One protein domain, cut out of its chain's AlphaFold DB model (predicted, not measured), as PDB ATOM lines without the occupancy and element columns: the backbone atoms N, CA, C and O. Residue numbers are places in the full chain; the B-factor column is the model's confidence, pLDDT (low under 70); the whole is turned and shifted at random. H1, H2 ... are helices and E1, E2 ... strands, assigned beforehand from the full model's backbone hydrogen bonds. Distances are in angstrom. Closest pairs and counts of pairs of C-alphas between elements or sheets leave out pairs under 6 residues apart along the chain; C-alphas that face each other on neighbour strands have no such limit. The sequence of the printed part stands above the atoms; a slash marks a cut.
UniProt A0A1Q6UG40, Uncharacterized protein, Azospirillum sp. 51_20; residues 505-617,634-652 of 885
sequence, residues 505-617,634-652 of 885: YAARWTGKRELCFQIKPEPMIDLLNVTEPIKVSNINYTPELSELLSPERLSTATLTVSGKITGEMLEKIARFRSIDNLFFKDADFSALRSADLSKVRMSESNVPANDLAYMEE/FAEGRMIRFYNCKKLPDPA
ATOM      1  N   TYR A 505     126.821  87.300 115.516       85.50
ATOM      2  CA  TYR A 505     127.545  88.572 115.477       85.50
ATOM      3  C   TYR A 505     126.568  89.748 115.587       85.50
ATOM      4  O   TYR A 505     125.420  89.644 115.161       85.50
ATOM      5  N   ALA A 506     126.992  90.883 116.137       81.75
ATOM      6  CA  ALA A 506     126.158  92.087 116.165       81.75
ATOM      7  C   ALA A 506     126.987  93.371 116.135       81.75
ATOM      8  O   ALA A 506     128.111  93.414 116.632       81.75
ATOM      9  N   ALA A 507     126.406  94.446 115.606       79.56
ATOM     10  CA  ALA A 507     127.019  95.768 115.660       79.56
ATOM     11  C   ALA A 507     126.895  96.376 117.068       79.56
ATOM     12  O   ALA A 507     125.889  96.177 117.766       79.56
ATOM     13  N   ARG A 508     127.904  97.153 117.477       82.81
ATOM     14  CA  ARG A 508     127.886  97.870 118.758       82.81
ATOM     15  C   ARG A 508     126.741  98.879 118.774       82.81
ATOM     16  O   ARG A 508     126.407  99.467 117.754       82.81
ATOM     17  N   TRP A 509     126.115  99.082 119.931       77.69
ATOM     18  CA  TRP A 509     125.101 100.125 120.054       77.69
ATOM     19  C   TRP A 509     125.762 101.505 120.120       77.69
ATOM     20  O   TRP A 509     126.476 101.799 121.079       77.69
ATOM     21  N   THR A 510     125.501 102.352 119.123       72.62
ATOM     22  CA  THR A 510     126.045 103.719 119.019       72.62
ATOM     23  C   THR A 510     125.105 104.790 119.586       72.62
ATOM     24  O   THR A 510     125.420 105.976 119.557       72.62
ATOM     25  N   GLY A 511     123.943 104.398 120.127       66.12
ATOM     26  CA  GLY A 511     122.917 105.334 120.609       66.12
ATOM     27  C   GLY A 511     121.954 105.827 119.526       66.12
ATOM     28  O   GLY A 511     120.995 106.519 119.850       66.12
ATOM     29  N   LYS A 512     122.175 105.456 118.260       60.47
ATOM     30  CA  LYS A 512     121.267 105.700 117.134       60.47
ATOM     31  C   LYS A 512     120.984 104.380 116.428       60.47
ATOM     32  O   LYS A 512     121.839 103.495 116.402       60.47
ATOM     33  N   ARG A 513     119.792 104.241 115.840       53.56
ATOM     34  CA  ARG A 513     119.486 103.098 114.978       53.56
ATOM     35  C   ARG A 513     120.171 103.314 113.634       53.56
ATOM     36  O   ARG A 513     119.556 103.727 112.660       53.56
ATOM     37  N   GLU A 514     121.459 103.020 113.563       48.06
ATOM     38  CA  GLU A 514     122.049 102.733 112.266       48.06
ATOM     39  C   GLU A 514     121.459 101.394 111.840       48.06
ATOM     40  O   GLU A 514     121.731 100.346 112.430       48.06
ATOM     41  N   LEU A 515     120.530 101.457 110.884       44.09
ATOM     42  CA  LEU A 515     120.039 100.293 110.164       44.09
ATOM     43  C   LEU A 515     121.226  99.353 109.922       44.09
ATOM     44  O   LEU A 515     122.282  99.803 109.479       44.09
ATOM     45  N   CYS A 516     121.044  98.048 110.129       41.28
ATOM     46  CA  CYS A 516     122.036  97.023 109.777       41.28
ATOM     47  C   CYS A 516     122.450  97.045 108.282       41.28
ATOM     48  O   CYS A 516     123.214  96.196 107.838       41.28
ATOM     49  N   PHE A 517     121.959  98.014 107.505       41.94
ATOM     50  CA  PHE A 517     122.412  98.415 106.181       41.94
ATOM     51  C   PHE A 517     123.493  99.511 106.223       41.94
ATOM     52  O   PHE A 517     123.577 100.315 105.292       41.94
ATOM     53  N   GLN A 518     124.322  99.584 107.271       40.59
ATOM     54  CA  GLN A 518     125.523 100.416 107.210       40.59
ATOM     55  C   GLN A 518     126.374  99.956 106.016       40.59
ATOM     56  O   GLN A 518     126.809  98.811 105.923       40.59
ATOM     57  N   ILE A 519     126.608 100.878 105.083       39.03
ATOM     58  CA  ILE A 519     127.419 100.661 103.875       39.03
ATOM     59  C   ILE A 519     128.917 100.578 104.241       39.03
ATOM     60  O   ILE A 519     129.740 100.148 103.434       39.03
ATOM     61  N   LYS A 520     129.286 100.969 105.470       42.03
ATOM     62  CA  LYS A 520     130.642 100.851 106.008       42.03
ATOM     63  C   LYS A 520     130.695  99.735 107.057       42.03
ATOM     64  O   LYS A 520     129.854  99.732 107.949       42.03
ATOM     65  N   PRO A 521     131.668  98.814 106.972       51.44
ATOM     66  CA  PRO A 521     131.803  97.719 107.919       51.44
ATOM     67  C   PRO A 521     132.352  98.267 109.239       51.44
ATOM     68  O   PRO A 521     133.565  98.397 109.406       51.44
ATOM     69  N   GLU A 522     131.481  98.616 110.182       57.12
ATOM     70  CA  GLU A 522     131.919  98.629 111.575       57.12
ATOM     71  C   GLU A 522     132.307  97.201 111.993       57.12
ATOM     72  O   GLU A 522     131.698  96.230 111.528       57.12
ATOM     73  N   PRO A 523     133.332  97.037 112.847       66.44
ATOM     74  CA  PRO A 523     133.727  95.722 113.323       66.44
ATOM     75  C   PRO A 523     132.572  95.092 114.109       66.44
ATOM     76  O   PRO A 523     132.166  95.582 115.163       66.44
ATOM     77  N   MET A 524     132.045  93.991 113.577       78.19
ATOM     78  CA  MET A 524     130.997  93.212 114.226       78.19
ATOM     79  C   MET A 524     131.549  92.548 115.491       78.19
ATOM     80  O   MET A 524     132.635  91.969 115.485       78.19
ATOM     81  N   ILE A 525     130.788  92.616 116.579       82.06
ATOM     82  CA  ILE A 525     131.114  91.975 117.851       82.06
ATOM     83  C   ILE A 525     130.669  90.521 117.789       82.06
ATOM     84  O   ILE A 525     129.518  90.231 117.465       82.06
ATOM     85  N   ASP A 526     131.569  89.615 118.150       86.94
ATOM     86  CA  ASP A 526     131.255  88.205 118.324       86.94
ATOM     87  C   ASP A 526     130.562  87.967 119.669       86.94
ATOM     88  O   ASP A 526     131.196  88.023 120.726       86.94
ATOM     89  N   LEU A 527     129.257  87.695 119.636       88.75
ATOM     90  CA  LEU A 527     128.442  87.564 120.842       88.75
ATOM     91  C   LEU A 527     128.803  86.322 121.669       88.75
ATOM     92  O   LEU A 527     128.563  86.311 122.875       88.75
ATOM     93  N   LEU A 528     129.402  85.298 121.050       89.62
ATOM     94  CA  LEU A 528     129.790  84.061 121.737       89.62
ATOM     95  C   LEU A 528     131.079  84.209 122.562       89.62
ATOM     96  O   LEU A 528     131.358  83.368 123.409       89.62
ATOM     97  N   ASN A 529     131.853  85.277 122.338       87.19
ATOM     98  CA  ASN A 529     133.172  85.488 122.947       87.19
ATOM     99  C   ASN A 529     133.256  86.794 123.756       87.19
ATOM    100  O   ASN A 529     134.326  87.377 123.929       87.19
ATOM    101  N   VAL A 530     132.121  87.269 124.274       87.62
ATOM    102  CA  VAL A 530     132.051  88.517 125.040       87.62
ATOM    103  C   VAL A 530     132.634  88.344 126.449       87.62
ATOM    104  O   VAL A 530     132.108  87.616 127.298       87.62
ATOM    105  N   THR A 531     133.720  89.066 126.732       88.31
ATOM    106  CA  THR A 531     134.427  89.032 128.024       88.31
ATOM    107  C   THR A 531     133.947  90.095 129.013       88.31
ATOM    108  O   THR A 531     133.983  89.866 130.222       88.31
ATOM    109  N   GLU A 532     133.430  91.218 128.519       91.38
ATOM    110  CA  GLU A 532     132.961  92.363 129.307       91.38
ATOM    111  C   GLU A 532     131.493  92.707 129.004       91.38
ATOM    112  O   GLU A 532     130.999  92.384 127.925       91.38
ATOM    113  N   PRO A 533     130.754  93.352 129.925       94.06
ATOM    114  CA  PRO A 533     129.397  93.798 129.638       94.06
ATOM    115  C   PRO A 533     129.335  94.732 128.422       94.06
ATOM    116  O   PRO A 533     130.018  95.754 128.391       94.06
ATOM    117  N   ILE A 534     128.473  94.423 127.452       91.62
ATOM    118  CA  ILE A 534     128.349  95.197 126.212       91.62
ATOM    119  C   ILE A 534     126.888  95.414 125.824       91.62
ATOM    120  O   ILE A 534     126.037  94.557 126.066       91.62
ATOM    121  N   LYS A 535     126.598  96.566 125.207       90.19
ATOM    122  CA  LYS A 535     125.313  96.841 124.556       90.19
ATOM    123  C   LYS A 535     125.473  96.780 123.037       90.19
ATOM    124  O   LYS A 535     126.343  97.450 122.478       90.19
ATOM    125  N   VAL A 536     124.632  95.984 122.384       86.62
ATOM    126  CA  VAL A 536     124.604  95.811 120.922       86.62
ATOM    127  C   VAL A 536     123.270  96.269 120.338       86.62
ATOM    128  O   VAL A 536     122.271  96.374 121.050       86.62
ATOM    129  N   SER A 537     123.251  96.562 119.044       78.94
ATOM    130  CA  SER A 537     122.069  97.092 118.355       78.94
ATOM    131  C   SER A 537     120.933  96.071 118.259       78.94
ATOM    132  O   SER A 537     119.869  96.286 118.830       78.94
ATOM    133  N   ASN A 538     121.163  94.949 117.581       81.19
ATOM    134  CA  ASN A 538     120.162  93.908 117.375       81.19
ATOM    135  C   ASN A 538     120.776  92.518 117.557       81.19
ATOM    136  O   ASN A 538     121.907  92.275 117.134       81.19
ATOM    137  N   ILE A 539     120.012  91.606 118.150       87.12
ATOM    138  CA  ILE A 539     120.358  90.189 118.260       87.12
ATOM    139  C   ILE A 539     119.203  89.374 117.685       87.12
ATOM    140  O   ILE A 539     118.075  89.458 118.170       87.12
ATOM    141  N   ASN A 540     119.502  88.540 116.690       86.81
ATOM    142  CA  ASN A 540     118.558  87.558 116.166       86.81
ATOM    143  C   ASN A 540     118.746  86.234 116.908       86.81
ATOM    144  O   ASN A 540     119.670  85.474 116.635       86.81
ATOM    145  N   TYR A 541     117.882  85.998 117.886       90.94
ATOM    146  CA  TYR A 541     117.956  84.917 118.851       90.94
ATOM    147  C   TYR A 541     117.130  83.709 118.392       90.94
ATOM    148  O   TYR A 541     115.908  83.666 118.536       90.94
ATOM    149  N   THR A 542     117.809  82.733 117.796       91.50
ATOM    150  CA  THR A 542     117.234  81.457 117.345       91.50
ATOM    151  C   THR A 542     117.426  80.366 118.408       91.50
ATOM    152  O   THR A 542     118.226  80.561 119.330       91.50
ATOM    153  N   PRO A 543     116.753  79.202 118.300       91.69
ATOM    154  CA  PRO A 543     116.952  78.098 119.238       91.69
ATOM    155  C   PRO A 543     118.420  77.659 119.303       91.69
ATOM    156  O   PRO A 543     118.982  77.591 120.391       91.69
ATOM    157  N   GLU A 544     119.079  77.502 118.154       90.44
ATOM    158  CA  GLU A 544     120.500  77.139 118.096       90.44
ATOM    159  C   GLU A 544     121.403  78.224 118.708       90.44
ATOM    160  O   GLU A 544     122.290  77.914 119.501       90.44
ATOM    161  N   LEU A 545     121.162  79.515 118.422       90.88
ATOM    162  CA  LEU A 545     121.955  80.576 119.050       90.88
ATOM    163  C   LEU A 545     121.758  80.588 120.571       90.88
ATOM    164  O   LEU A 545     122.699  80.876 121.304       90.88
ATOM    165  N   SER A 546     120.562  80.253 121.059       92.75
ATOM    166  CA  SER A 546     120.288  80.179 122.495       92.75
ATOM    167  C   SER A 546     121.079  79.083 123.213       92.75
ATOM    168  O   SER A 546     121.362  79.210 124.403       92.75
ATOM    169  N   GLU A 547     121.462  78.014 122.515       92.25
ATOM    170  CA  GLU A 547     122.309  76.953 123.063       92.25
ATOM    171  C   GLU A 547     123.770  77.397 123.176       92.25
ATOM    172  O   GLU A 547     124.447  77.042 124.138       92.25
ATOM    173  N   LEU A 548     124.234  78.215 122.228       90.69
ATOM    174  CA  LEU A 548     125.624  78.667 122.140       90.69
ATOM    175  C   LEU A 548     125.908  79.934 122.961       90.69
ATOM    176  O   LEU A 548     127.031  80.138 123.421       90.69
ATOM    177  N   LEU A 549     124.919  80.818 123.098       91.38
ATOM    178  CA  LEU A 549     125.096  82.162 123.638       91.38
ATOM    179  C   LEU A 549     124.946  82.208 125.164       91.38
ATOM    180  O   LEU A 549     123.913  81.815 125.703       91.38
ATOM    181  N   SER A 550     125.916  82.826 125.842       91.75
ATOM    182  CA  SER A 550     125.808  83.248 127.247       91.75
ATOM    183  C   SER A 550     125.305  84.702 127.357       91.75
ATOM    184  O   SER A 550     126.057  85.637 127.066       91.75
ATOM    185  N   PRO A 551     124.040  84.940 127.752       93.62
ATOM    186  CA  PRO A 551     123.410  86.264 127.699       93.62
ATOM    187  C   PRO A 551     123.780  87.214 128.852       93.62
ATOM    188  O   PRO A 551     123.493  88.408 128.778       93.62
ATOM    189  N   GLU A 552     124.431  86.738 129.918       94.25
ATOM    190  CA  GLU A 552     124.602  87.444 131.204       94.25
ATOM    191  C   GLU A 552     125.418  88.745 131.115       94.25
ATOM    192  O   GLU A 552     125.410  89.572 132.033       94.25
ATOM    193  N   ARG A 553     126.152  88.933 130.016       94.19
ATOM    194  CA  ARG A 553     126.958  90.133 129.738       94.19
ATOM    195  C   ARG A 553     126.338  91.030 128.671       94.19
ATOM    196  O   ARG A 553     126.856  92.113 128.416       94.19
ATOM    197  N   LEU A 554     125.228  90.619 128.070       94.94
ATOM    198  CA  LEU A 554     124.664  91.270 126.898       94.94
ATOM    199  C   LEU A 554     123.507  92.179 127.282       94.94
ATOM    200  O   LEU A 554     122.581  91.793 127.995       94.94
ATOM    201  N   SER A 555     123.565  93.401 126.774       93.19
ATOM    202  CA  SER A 555     122.416  94.283 126.636       93.19
ATOM    203  C   SER A 555     122.113  94.478 125.159       93.19
ATOM    204  O   SER A 555     123.031  94.481 124.335       93.19
ATOM    205  N   THR A 556     120.850  94.669 124.800       88.12
ATOM    206  CA  THR A 556     120.500  94.921 123.401       88.12
ATOM    207  C   THR A 556     119.366  95.918 123.245       88.12
ATOM    208  O   THR A 556     118.444  95.949 124.057       88.12
ATOM    209  N   ALA A 557     119.446  96.743 122.198       82.12
ATOM    210  CA  ALA A 557     118.350  97.632 121.834       82.12
ATOM    211  C   ALA A 557     117.174  96.868 121.200       82.12
ATOM    212  O   ALA A 557     116.023  97.296 121.293       82.12
ATOM    213  N   THR A 558     117.424  95.723 120.563       83.56
ATOM    214  CA  THR A 558     116.371  94.851 120.034       83.56
ATOM    215  C   THR A 558     116.799  93.390 120.115       83.56
ATOM    216  O   THR A 558     117.820  92.998 119.557       83.56
ATOM    217  N   LEU A 559     115.996  92.568 120.786       90.19
ATOM    218  CA  LEU A 559     116.119  91.114 120.758       90.19
ATOM    219  C   LEU A 559     114.992  90.548 119.891       90.19
ATOM    220  O   LEU A 559     113.831  90.588 120.294       90.19
ATOM    221  N   THR A 560     115.330  90.017 118.716       89.56
ATOM    222  CA  THR A 560     114.369  89.350 117.828       89.56
ATOM    223  C   THR A 560     114.474  87.843 118.005       89.56
ATOM    224  O   THR A 560     115.472  87.239 117.634       89.56
ATOM    225  N   VAL A 561     113.444  87.226 118.564       93.12
ATOM    226  CA  VAL A 561     113.352  85.802 118.870       93.12
ATOM    227  C   VAL A 561     112.503  85.104 117.811       93.12
ATOM    228  O   VAL A 561     111.413  85.569 117.487       93.12
ATOM    229  N   SER A 562     112.983  83.984 117.274       91.56
ATOM    230  CA  SER A 562     112.294  83.227 116.215       91.56
ATOM    231  C   SER A 562     112.477  81.718 116.383       91.56
ATOM    232  O   SER A 562     113.276  81.276 117.210       91.56
ATOM    233  N   GLY A 563     111.741  80.918 115.607       91.00
ATOM    234  CA  GLY A 563     111.794  79.454 115.686       91.00
ATOM    235  C   GLY A 563     111.050  78.886 116.899       91.00
ATOM    236  O   GLY A 563     110.176  79.536 117.471       91.00
ATOM    237  N   LYS A 564     111.351  77.635 117.268       94.75
ATOM    238  CA  LYS A 564     110.646  76.914 118.339       94.75
ATOM    239  C   LYS A 564     111.057  77.417 119.725       94.75
ATOM    240  O   LYS A 564     112.219  77.296 120.104       94.75
ATOM    241  N   ILE A 565     110.095  77.909 120.501       96.06
ATOM    242  CA  ILE A 565     110.326  78.503 121.821       96.06
ATOM    243  C   ILE A 565     110.158  77.452 122.918       96.06
ATOM    244  O   ILE A 565     109.151  76.745 122.974       96.06
ATOM    245  N   THR A 566     111.142  77.357 123.812       95.62
ATOM    246  CA  THR A 566     111.153  76.436 124.960       95.62
ATOM    247  C   THR A 566     111.245  77.201 126.280       95.62
ATOM    248  O   THR A 566     111.598  78.380 126.305       95.62
ATOM    249  N   GLY A 567     110.948  76.530 127.400       94.69
ATOM    250  CA  GLY A 567     111.038  77.148 128.729       94.69
ATOM    251  C   GLY A 567     112.466  77.581 129.060       94.69
ATOM    252  O   GLY A 567     112.680  78.696 129.520       94.69
ATOM    253  N   GLU A 568     113.450  76.745 128.715       95.25
ATOM    254  CA  GLU A 568     114.874  77.065 128.866       95.25
ATOM    255  C   GLU A 568     115.269  78.317 128.065       95.25
ATOM    256  O   GLU A 568     116.006  79.169 128.560       95.25
ATOM    257  N   MET A 569     114.745  78.471 126.845       95.81
ATOM    258  CA  MET A 569     115.010  79.655 126.028       95.81
ATOM    259  C   MET A 569     114.471  80.928 126.695       95.81
ATOM    260  O   MET A 569     115.176  81.936 126.742       95.81
ATOM    261  N   LEU A 570     113.262  80.885 127.271       96.56
ATOM    262  CA  LEU A 570     112.700  82.011 128.030       96.56
ATOM    263  C   LEU A 570     113.532  82.334 129.283       96.56
ATOM    264  O   LEU A 570     113.782  83.507 129.573       96.56
ATOM    265  N   GLU A 571     114.028  81.315 129.991       95.75
ATOM    266  CA  GLU A 571     114.936  81.507 131.128       95.75
ATOM    267  C   GLU A 571     116.249  82.182 130.719       95.75
ATOM    268  O   GLU A 571     116.749  83.034 131.455       95.75
ATOM    269  N   LYS A 572     116.803  81.844 129.549       96.56
ATOM    270  CA  LYS A 572     117.996  82.508 129.004       96.56
ATOM    271  C   LYS A 572     117.706  83.947 128.583       96.56
ATOM    272  O   LYS A 572     118.506  84.829 128.885       96.56
ATOM    273  N   ILE A 573     116.544  84.224 127.983       97.19
ATOM    274  CA  ILE A 573     116.115  85.601 127.676       97.19
ATOM    275  C   ILE A 573     116.071  86.452 128.960       97.19
ATOM    276  O   ILE A 573     116.528  87.594 128.967       97.19
ATOM    277  N   ALA A 574     115.614  85.890 130.082       96.44
ATOM    278  CA  ALA A 574     115.591  86.593 131.368       96.44
ATOM    279  C   ALA A 574     116.985  86.883 131.969       96.44
ATOM    280  O   ALA A 574     117.100  87.704 132.882       96.44
ATOM    281  N   ARG A 575     118.047  86.232 131.476       96.69
ATOM    282  CA  ARG A 575     119.432  86.429 131.944       96.69
ATOM    283  C   ARG A 575     120.169  87.558 131.224       96.69
ATOM    284  O   ARG A 575     121.239  87.946 131.693       96.69
ATOM    285  N   PHE A 576     119.615  88.116 130.143       96.62
ATOM    286  CA  PHE A 576     120.163  89.332 129.536       96.62
ATOM    287  C   PHE A 576     120.246  90.459 130.573       96.62
ATOM    288  O   PHE A 576     119.378  90.602 131.440       96.62
ATOM    289  N   ARG A 577     121.292  91.290 130.489       95.19
ATOM    290  CA  ARG A 577     121.451  92.433 131.403       95.19
ATOM    291  C   ARG A 577     120.320  93.434 131.247       95.19
ATOM    292  O   ARG A 577     119.794  93.900 132.255       95.19
ATOM    293  N   SER A 578     119.999  93.772 130.002       92.06
ATOM    294  CA  SER A 578     118.883  94.645 129.659       92.06
ATOM    295  C   SER A 578     118.460  94.460 128.199       92.06
ATOM    296  O   SER A 578     119.301  94.231 127.326       92.06
ATOM    297  N   ILE A 579     117.158  94.533 127.939       91.94
ATOM    298  CA  ILE A 579     116.563  94.472 126.603       91.94
ATOM    299  C   ILE A 579     115.654  95.691 126.453       91.94
ATOM    300  O   ILE A 579     114.701  95.829 127.217       91.94
ATOM    301  N   ASP A 580     115.924  96.568 125.485       85.69
ATOM    302  CA  ASP A 580     115.035  97.717 125.257       85.69
ATOM    303  C   ASP A 580     113.720  97.247 124.596       85.69
ATOM    304  O   ASP A 580     112.625  97.561 125.060       85.69
ATOM    305  N   ASN A 581     113.831  96.415 123.549       85.00
ATOM    306  CA  ASN A 581     112.699  95.872 122.793       85.00
ATOM    307  C   ASN A 581     112.818  94.353 122.606       85.00
ATOM    308  O   ASN A 581     113.852  93.869 122.140       85.00
ATOM    309  N   LEU A 582     111.758  93.606 122.927       91.56
ATOM    310  CA  LEU A 582     111.694  92.148 122.777       91.56
ATOM    311  C   LEU A 582     110.643  91.757 121.738       91.56
ATOM    312  O   LEU A 582     109.444  91.908 121.972       91.56
ATOM    313  N   PHE A 583     111.080  91.216 120.607       89.25
ATOM    314  CA  PHE A 583     110.203  90.848 119.500       89.25
ATOM    315  C   PHE A 583     110.237  89.348 119.265       89.25
ATOM    316  O   PHE A 583     111.282  88.799 118.957       89.25
ATOM    317  N   PHE A 584     109.092  88.688 119.346       92.44
ATOM    318  CA  PHE A 584     108.905  87.333 118.852       92.44
ATOM    319  C   PHE A 584     108.368  87.423 117.425       92.44
ATOM    320  O   PHE A 584     107.261  87.915 117.219       92.44
ATOM    321  N   LYS A 585     109.154  86.979 116.443       87.88
ATOM    322  CA  LYS A 585     108.804  87.002 115.018       87.88
ATOM    323  C   LYS A 585     108.877  85.591 114.450       87.88
ATOM    324  O   LYS A 585     109.899  84.925 114.604       87.88
ATOM    325  N   ASP A 586     107.791  85.139 113.824       88.50
ATOM    326  CA  ASP A 586     107.680  83.793 113.239       88.50
ATOM    327  C   ASP A 586     108.013  82.673 114.254       88.50
ATOM    328  O   ASP A 586     108.530  81.605 113.915       88.50
ATOM    329  N   ALA A 587     107.766  82.945 115.537       91.38
ATOM    330  CA  ALA A 587     108.091  82.063 116.650       91.38
ATOM    331  C   ALA A 587     106.995  81.007 116.863       91.38
ATOM    332  O   ALA A 587     105.806  81.320 116.817       91.38
ATOM    333  N   ASP A 588     107.385  79.763 117.137       93.88
ATOM    334  CA  ASP A 588     106.474  78.655 117.433       93.88
ATOM    335  C   ASP A 588     106.485  78.323 118.928       93.88
ATOM    336  O   ASP A 588     107.464  77.798 119.461       93.88
ATOM    337  N   PHE A 589     105.367  78.593 119.598       94.38
ATOM    338  CA  PHE A 589     105.166  78.337 121.022       94.38
ATOM    339  C   PHE A 589     104.549  76.960 121.305       94.38
ATOM    340  O   PHE A 589     104.195  76.669 122.444       94.38
ATOM    341  N   SER A 590     104.470  76.067 120.310       93.31
ATOM    342  CA  SER A 590     103.874  74.727 120.433       93.31
ATOM    343  C   SER A 590     104.390  73.864 121.591       93.31
ATOM    344  O   SER A 590     103.701  72.932 122.005       93.31
ATOM    345  N   ALA A 591     105.593  74.140 122.101       93.25
ATOM    346  CA  ALA A 591     106.192  73.423 123.224       93.25
ATOM    347  C   ALA A 591     105.774  73.957 124.606       93.25
ATOM    348  O   ALA A 591     106.140  73.362 125.620       93.25
ATOM    349  N   LEU A 592     105.034  75.067 124.666       93.31
ATOM    350  CA  LEU A 592     104.697  75.775 125.895       93.31
ATOM    351  C   LEU A 592     103.188  75.789 126.128       93.31
ATOM    352  O   LEU A 592     102.403  76.057 125.226       93.31
ATOM    353  N   ARG A 593     102.780  75.529 127.376       89.94
ATOM    354  CA  ARG A 593     101.400  75.774 127.833       89.94
ATOM    355  C   ARG A 593     101.207  77.192 128.370       89.94
ATOM    356  O   ARG A 593     100.104  77.706 128.336       89.94
ATOM    357  N   SER A 594     102.279  77.793 128.871       93.62
ATOM    358  CA  SER A 594     102.330  79.135 129.452       93.62
ATOM    359  C   SER A 594     103.711  79.726 129.186       93.62
ATOM    360  O   SER A 594     104.682  78.969 129.065       93.62
ATOM    361  N   ALA A 595     103.826  81.051 129.153       95.62
ATOM    362  CA  ALA A 595     105.104  81.739 128.964       95.62
ATOM    363  C   ALA A 595     105.364  82.726 130.109       95.62
ATOM    364  O   ALA A 595     104.568  83.630 130.355       95.62
ATOM    365  N   ASP A 596     106.488  82.572 130.811       96.12
ATOM    366  CA  ASP A 596     106.892  83.495 131.872       96.12
ATOM    367  C   ASP A 596     108.018  84.414 131.389       96.12
ATOM    368  O   ASP A 596     109.173  84.009 131.273       96.12
ATOM    369  N   LEU A 597     107.662  85.665 131.105       96.81
ATOM    370  CA  LEU A 597     108.574  86.751 130.752       96.81
ATOM    371  C   LEU A 597     108.773  87.725 131.923       96.81
ATOM    372  O   LEU A 597     109.483  88.712 131.770       96.81
ATOM    373  N   SER A 598     108.186  87.478 133.098       95.56
ATOM    374  CA  SER A 598     108.154  88.448 134.208       95.56
ATOM    375  C   SER A 598     109.536  88.828 134.743       95.56
ATOM    376  O   SER A 598     109.712  89.906 135.306       95.56
ATOM    377  N   LYS A 599     110.526  87.950 134.541       95.56
ATOM    378  CA  LYS A 599     111.923  88.140 134.954       95.56
ATOM    379  C   LYS A 599     112.788  88.837 133.901       95.56
ATOM    380  O   LYS A 599     113.961  89.091 134.170       95.56
ATOM    381  N   VAL A 600     112.247  89.128 132.715       95.75
ATOM    382  CA  VAL A 600     112.988  89.823 131.658       95.75
ATOM    383  C   VAL A 600     113.302  91.248 132.103       95.75
ATOM    384  O   VAL A 600     112.418  92.018 132.474       95.75
ATOM    385  N   ARG A 601     114.587  91.604 132.062       94.38
ATOM    386  CA  ARG A 601     115.073  92.930 132.450       94.38
ATOM    387  C   ARG A 601     114.934  93.885 131.276       94.38
ATOM    388  O   ARG A 601     115.737  93.836 130.348       94.38
ATOM    389  N   MET A 602     113.926  94.747 131.327       90.88
ATOM    390  CA  MET A 602     113.686  95.733 130.276       90.88
ATOM    391  C   MET A 602     114.262  97.108 130.622       90.88
ATOM    392  O   MET A 602     114.144  97.560 131.764       90.88
ATOM    393  N   SER A 603     114.844  97.776 129.630       86.88
ATOM    394  CA  SER A 603     115.364  99.149 129.707       86.88
ATOM    395  C   SER A 603     114.595 100.085 128.783       86.88
ATOM    396  O   SER A 603     113.926  99.648 127.855       86.88
ATOM    397  N   GLU A 604     114.678 101.382 129.056       81.94
ATOM    398  CA  GLU A 604     114.019 102.387 128.229       81.94
ATOM    399  C   GLU A 604     114.644 102.431 126.828       81.94
ATOM    400  O   GLU A 604     115.868 102.558 126.695       81.94
ATOM    401  N   SER A 605     113.815 102.307 125.788       72.00
ATOM    402  CA  SER A 605     114.270 102.485 124.414       72.00
ATOM    403  C   SER A 605     114.388 103.971 124.079       72.00
ATOM    404  O   SER A 605     113.450 104.730 124.285       72.00
ATOM    405  N   ASN A 606     115.536 104.367 123.521       63.16
ATOM    406  CA  ASN A 606     115.789 105.722 123.015       63.16
ATOM    407  C   ASN A 606     115.815 105.745 121.475       63.16
ATOM    408  O   ASN A 606     116.604 106.479 120.875       63.16
ATOM    409  N   VAL A 607     115.042 104.874 120.817       57.25
ATOM    410  CA  VAL A 607     115.013 104.809 119.349       57.25
ATOM    411  C   VAL A 607     114.184 105.990 118.826       57.25
ATOM    412  O   VAL A 607     113.034 106.132 119.228       57.25
ATOM    413  N   PRO A 608     114.719 106.846 117.936       52.19
ATOM    414  CA  PRO A 608     113.960 107.968 117.389       52.19
ATOM    415  C   PRO A 608     112.685 107.511 116.665       52.19
ATOM    416  O   PRO A 608     112.709 106.553 115.892       52.19
ATOM    417  N   ALA A 609     111.585 108.247 116.847       49.25
ATOM    418  CA  ALA A 609     110.268 107.970 116.258       49.25
ATOM    419  C   ALA A 609     110.276 107.693 114.740       49.25
ATOM    420  O   ALA A 609     109.556 106.816 114.264       49.25
ATOM    421  N   ASN A 610     111.115 108.411 113.986       47.97
ATOM    422  CA  ASN A 610     111.233 108.267 112.531       47.97
ATOM    423  C   ASN A 610     111.841 106.916 112.109       47.97
ATOM    424  O   ASN A 610     111.574 106.440 111.007       47.97
ATOM    425  N   ASP A 611     112.605 106.268 112.990       48.22
ATOM    426  CA  ASP A 611     113.319 105.027 112.687       48.22
ATOM    427  C   ASP A 611     112.470 103.769 112.950       48.22
ATOM    428  O   ASP A 611     112.871 102.665 112.564       48.22
ATOM    429  N   LEU A 612     111.292 103.894 113.582       47.53
ATOM    430  CA  LEU A 612     110.316 102.801 113.701       47.53
ATOM    431  C   LEU A 612     109.360 102.693 112.509       47.53
ATOM    432  O   LEU A 612     108.753 101.639 112.351       47.53
ATOM    433  N   ALA A 613     109.262 103.710 111.646       39.22
ATOM    434  CA  ALA A 613     108.455 103.634 110.422       39.22
ATOM    435  C   ALA A 613     108.900 102.482 109.493       39.22
ATOM    436  O   ALA A 613     108.089 101.910 108.777       39.22
ATOM    437  N   TYR A 614     110.172 102.068 109.576       42.09
ATOM    438  CA  TYR A 614     110.714 100.901 108.866       42.09
ATOM    439  C   TYR A 614     110.444  99.546 109.550       42.09
ATOM    440  O   TYR A 614     110.813  98.501 109.009       42.09
ATOM    441  N   MET A 615     109.829  99.518 110.739       46.88
ATOM    442  CA  MET A 615     109.414  98.270 111.390       46.88
ATOM    443  C   MET A 615     108.088  97.794 110.805       46.88
ATOM    444  O   MET A 615     107.052  98.047 111.404       46.88
ATOM    445  N   GLU A 616     108.161  97.107 109.659       49.53
ATOM    446  CA  GLU A 616     107.069  96.384 108.982       49.53
ATOM    447  C   GLU A 616     105.676  96.970 109.276       49.53
ATOM    448  O   GLU A 616     104.987  96.526 110.202       49.53
ATOM    449  N   GLU A 617     105.271  97.943 108.446       46.19
ATOM    450  CA  GLU A 617     103.927  98.554 108.392       46.19
ATOM    451  C   GLU A 617     102.792  97.517 108.527       46.19
ATOM    452  O   GLU A 617     101.733  97.824 109.063       46.19
ATOM    453  N   PHE A 634     105.174 104.622 120.368       57.44
ATOM    454  CA  PHE A 634     105.689 103.250 120.414       57.44
ATOM    455  C   PHE A 634     107.227 103.210 120.420       57.44
ATOM    456  O   PHE A 634     107.806 102.148 120.632       57.44
ATOM    457  N   ALA A 635     107.884 104.342 120.147       52.28
ATOM    458  CA  ALA A 635     109.332 104.450 120.001       52.28
ATOM    459  C   ALA A 635     110.086 104.574 121.328       52.28
ATOM    460  O   ALA A 635     111.245 104.168 121.433       52.28
ATOM    461  N   GLU A 636     109.410 105.125 122.331       62.97
ATOM    462  CA  GLU A 636     109.965 105.488 123.628       62.97
ATOM    463  C   GLU A 636     109.373 104.566 124.694       62.97
ATOM    464  O   GLU A 636     108.332 104.864 125.279       62.97
ATOM    465  N   GLY A 637     109.994 103.406 124.925       68.56
ATOM    466  CA  GLY A 637     109.464 102.494 125.933       68.56
ATOM    467  C   GLY A 637     110.075 101.108 126.011       68.56
ATOM    468  O   GLY A 637     111.023 100.763 125.315       68.56
ATOM    469  N   ARG A 638     109.485 100.305 126.900       86.12
ATOM    470  CA  ARG A 638     109.789  98.887 127.139       86.12
ATOM    471  C   ARG A 638     108.750  98.046 126.402       86.12
ATOM    472  O   ARG A 638     107.659  97.824 126.937       86.12
ATOM    473  N   MET A 639     109.060  97.637 125.169       85.94
ATOM    474  CA  MET A 639     108.110  96.964 124.272       85.94
ATOM    475  C   MET A 639     108.299  95.448 124.204       85.94
ATOM    476  O   MET A 639     109.418  94.955 124.041       85.94
ATOM    477  N   ILE A 640     107.179  94.719 124.227       91.44
ATOM    478  CA  ILE A 640     107.117  93.309 123.836       91.44
ATOM    479  C   ILE A 640     106.145  93.151 122.664       91.44
ATOM    480  O   ILE A 640     104.999  93.601 122.725       91.44
ATOM    481  N   ARG A 641     106.606  92.489 121.600       88.31
ATOM    482  CA  ARG A 641     105.822  92.233 120.388       88.31
ATOM    483  C   ARG A 641     105.798  90.754 120.047       88.31
ATOM    484  O   ARG A 641     106.832  90.096 120.113       88.31
ATOM    485  N   PHE A 642     104.646  90.274 119.607       90.44
ATOM    486  CA  PHE A 642     104.464  88.969 118.983       90.44
ATOM    487  C   PHE A 642     103.964  89.212 117.568       90.44
ATOM    488  O   PHE A 642     102.990  89.939 117.391       90.44
ATOM    489  N   TYR A 643     104.652  88.665 116.574       85.38
ATOM    490  CA  TYR A 643     104.304  88.817 115.171       85.38
ATOM    491  C   TYR A 643     104.382  87.476 114.454       85.38
ATOM    492  O   TYR A 643     105.426  86.813 114.466       85.38
ATOM    493  N   ASN A 644     103.269  87.097 113.828       84.81
ATOM    494  CA  ASN A 644     103.120  85.847 113.092       84.81
ATOM    495  C   ASN A 644     103.527  84.617 113.936       84.81
ATOM    496  O   ASN A 644     104.138  83.659 113.454       84.81
ATOM    497  N   CYS A 645     103.249  84.669 115.244       88.62
ATOM    498  CA  CYS A 645     103.576  83.588 116.165       88.62
ATOM    499  C   CYS A 645     102.575  82.437 116.033       88.62
ATOM    500  O   CYS A 645     101.366  82.647 115.965       88.62
ATOM    501  N   LYS A 646     103.073  81.202 116.076       90.56
ATOM    502  CA  LYS A 646     102.256  79.985 116.014       90.56
ATOM    503  C   LYS A 646     101.995  79.456 117.416       90.56
ATOM    504  O   LYS A 646     102.921  79.375 118.223       90.56
ATOM    505  N   LYS A 647     100.748  79.044 117.679       89.75
ATOM    506  CA  LYS A 647     100.327  78.408 118.943       89.75
ATOM    507  C   LYS A 647     100.754  79.205 120.185       89.75
ATOM    508  O   LYS A 647     101.199  78.624 121.171       89.75
ATOM    509  N   LEU A 648     100.661  80.534 120.111       91.25
ATOM    510  CA  LEU A 648     100.946  81.411 121.246       91.25
ATOM    511  C   LEU A 648     100.037  81.011 122.431       91.25
ATOM    512  O   LEU A 648      98.855  80.751 122.193       91.25
ATOM    513  N   PRO A 649     100.534  80.930 123.679       91.44
ATOM    514  CA  PRO A 649      99.668  80.701 124.830       91.44
ATOM    515  C   PRO A 649      98.607  81.798 124.935       91.44
ATOM    516  O   PRO A 649      98.820  82.919 124.460       91.44
ATOM    517  N   ASP A 650      97.481  81.492 125.579       90.38
ATOM    518  CA  ASP A 650      96.457  82.501 125.831       90.38
ATOM    519  C   ASP A 650      97.081  83.688 126.590       90.38
ATOM    520  O   ASP A 650      97.921  83.470 127.468       90.38
ATOM    521  N   PRO A 651      96.688  84.948 126.321       89.75
ATOM    522  CA  PRO A 651      97.279  86.105 126.996       89.75
ATOM    523  C   PRO A 651      97.207  86.039 128.530       89.75
ATOM    524  O   PRO A 651      98.066  86.597 129.208       89.75
ATOM    525  N   ALA A 652      96.218  85.328 129.087       89.06
ATOM    526  CA  ALA A 652      96.103  85.066 130.524       89.06
ATOM    527  C   ALA A 652      97.236  84.172 131.079       89.06
ATOM    528  O   ALA A 652      97.637  84.335 132.235       89.06
TER     529      ALA A 652
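What this domain is: This is residues 505 to 617 and 634 to 652 of the 885 residues of an uncharacterized protein of Azospirillum sp. 51_20 (UniProt A0A1Q6UG40). With little regular structure, the chain winds in stacked turns: E1, E2, E3, E4 form one twisted parallel sheet in that order, with short helices H1 and H2 in the turns between E1, E2 and E3. The 132 printed residues, 48 in named elements, run E1 H1 E2 H2 E3 E4, class mixed; compact, radius of gyration of the C-alphas 14.6 A, spans 43 by 35 by 23 A.

Where its parts are: E2 is residues 554 to 564, 21.8 A; E3, 578 to 588, 23.6 A; E1, 534 to 541, from C-alpha (128.349, 95.197, 126.212); E4, 639 to 643, to C-alpha (104.304, 88.817, 115.171). H1 is 543 to 548; H2, 567 to 573.

How they stand to each other: Within hydrogen-bond range are N 541 and O 560, E1 to E2, 2.7 A; N 561 and O 583, E2 to E3, 2.7 A; N 584 and O 641, E3 to E4, 2.8 A. E1, H1, E2 and E2, H2, E3 are strand-helix-strand units, parallel neighbour strands joined through a helix, with right-handed crossovers. H1 is on the sheet, height 8.4 A; H2 only grazes it. H1 and H2 only just touch, with 3 pairs of C-alphas within 8 A, closest Ser 546 and Met 569, 6.4 A. In both helices every O i to N i+4 pair is within range.

The domain as a whole: Residues 618 to 633 are cut out; C-alphas 617 and 634 are 13.0 A apart. Residues 511 to 523, 606 to 617 and 634 to 637 have pLDDT under 70.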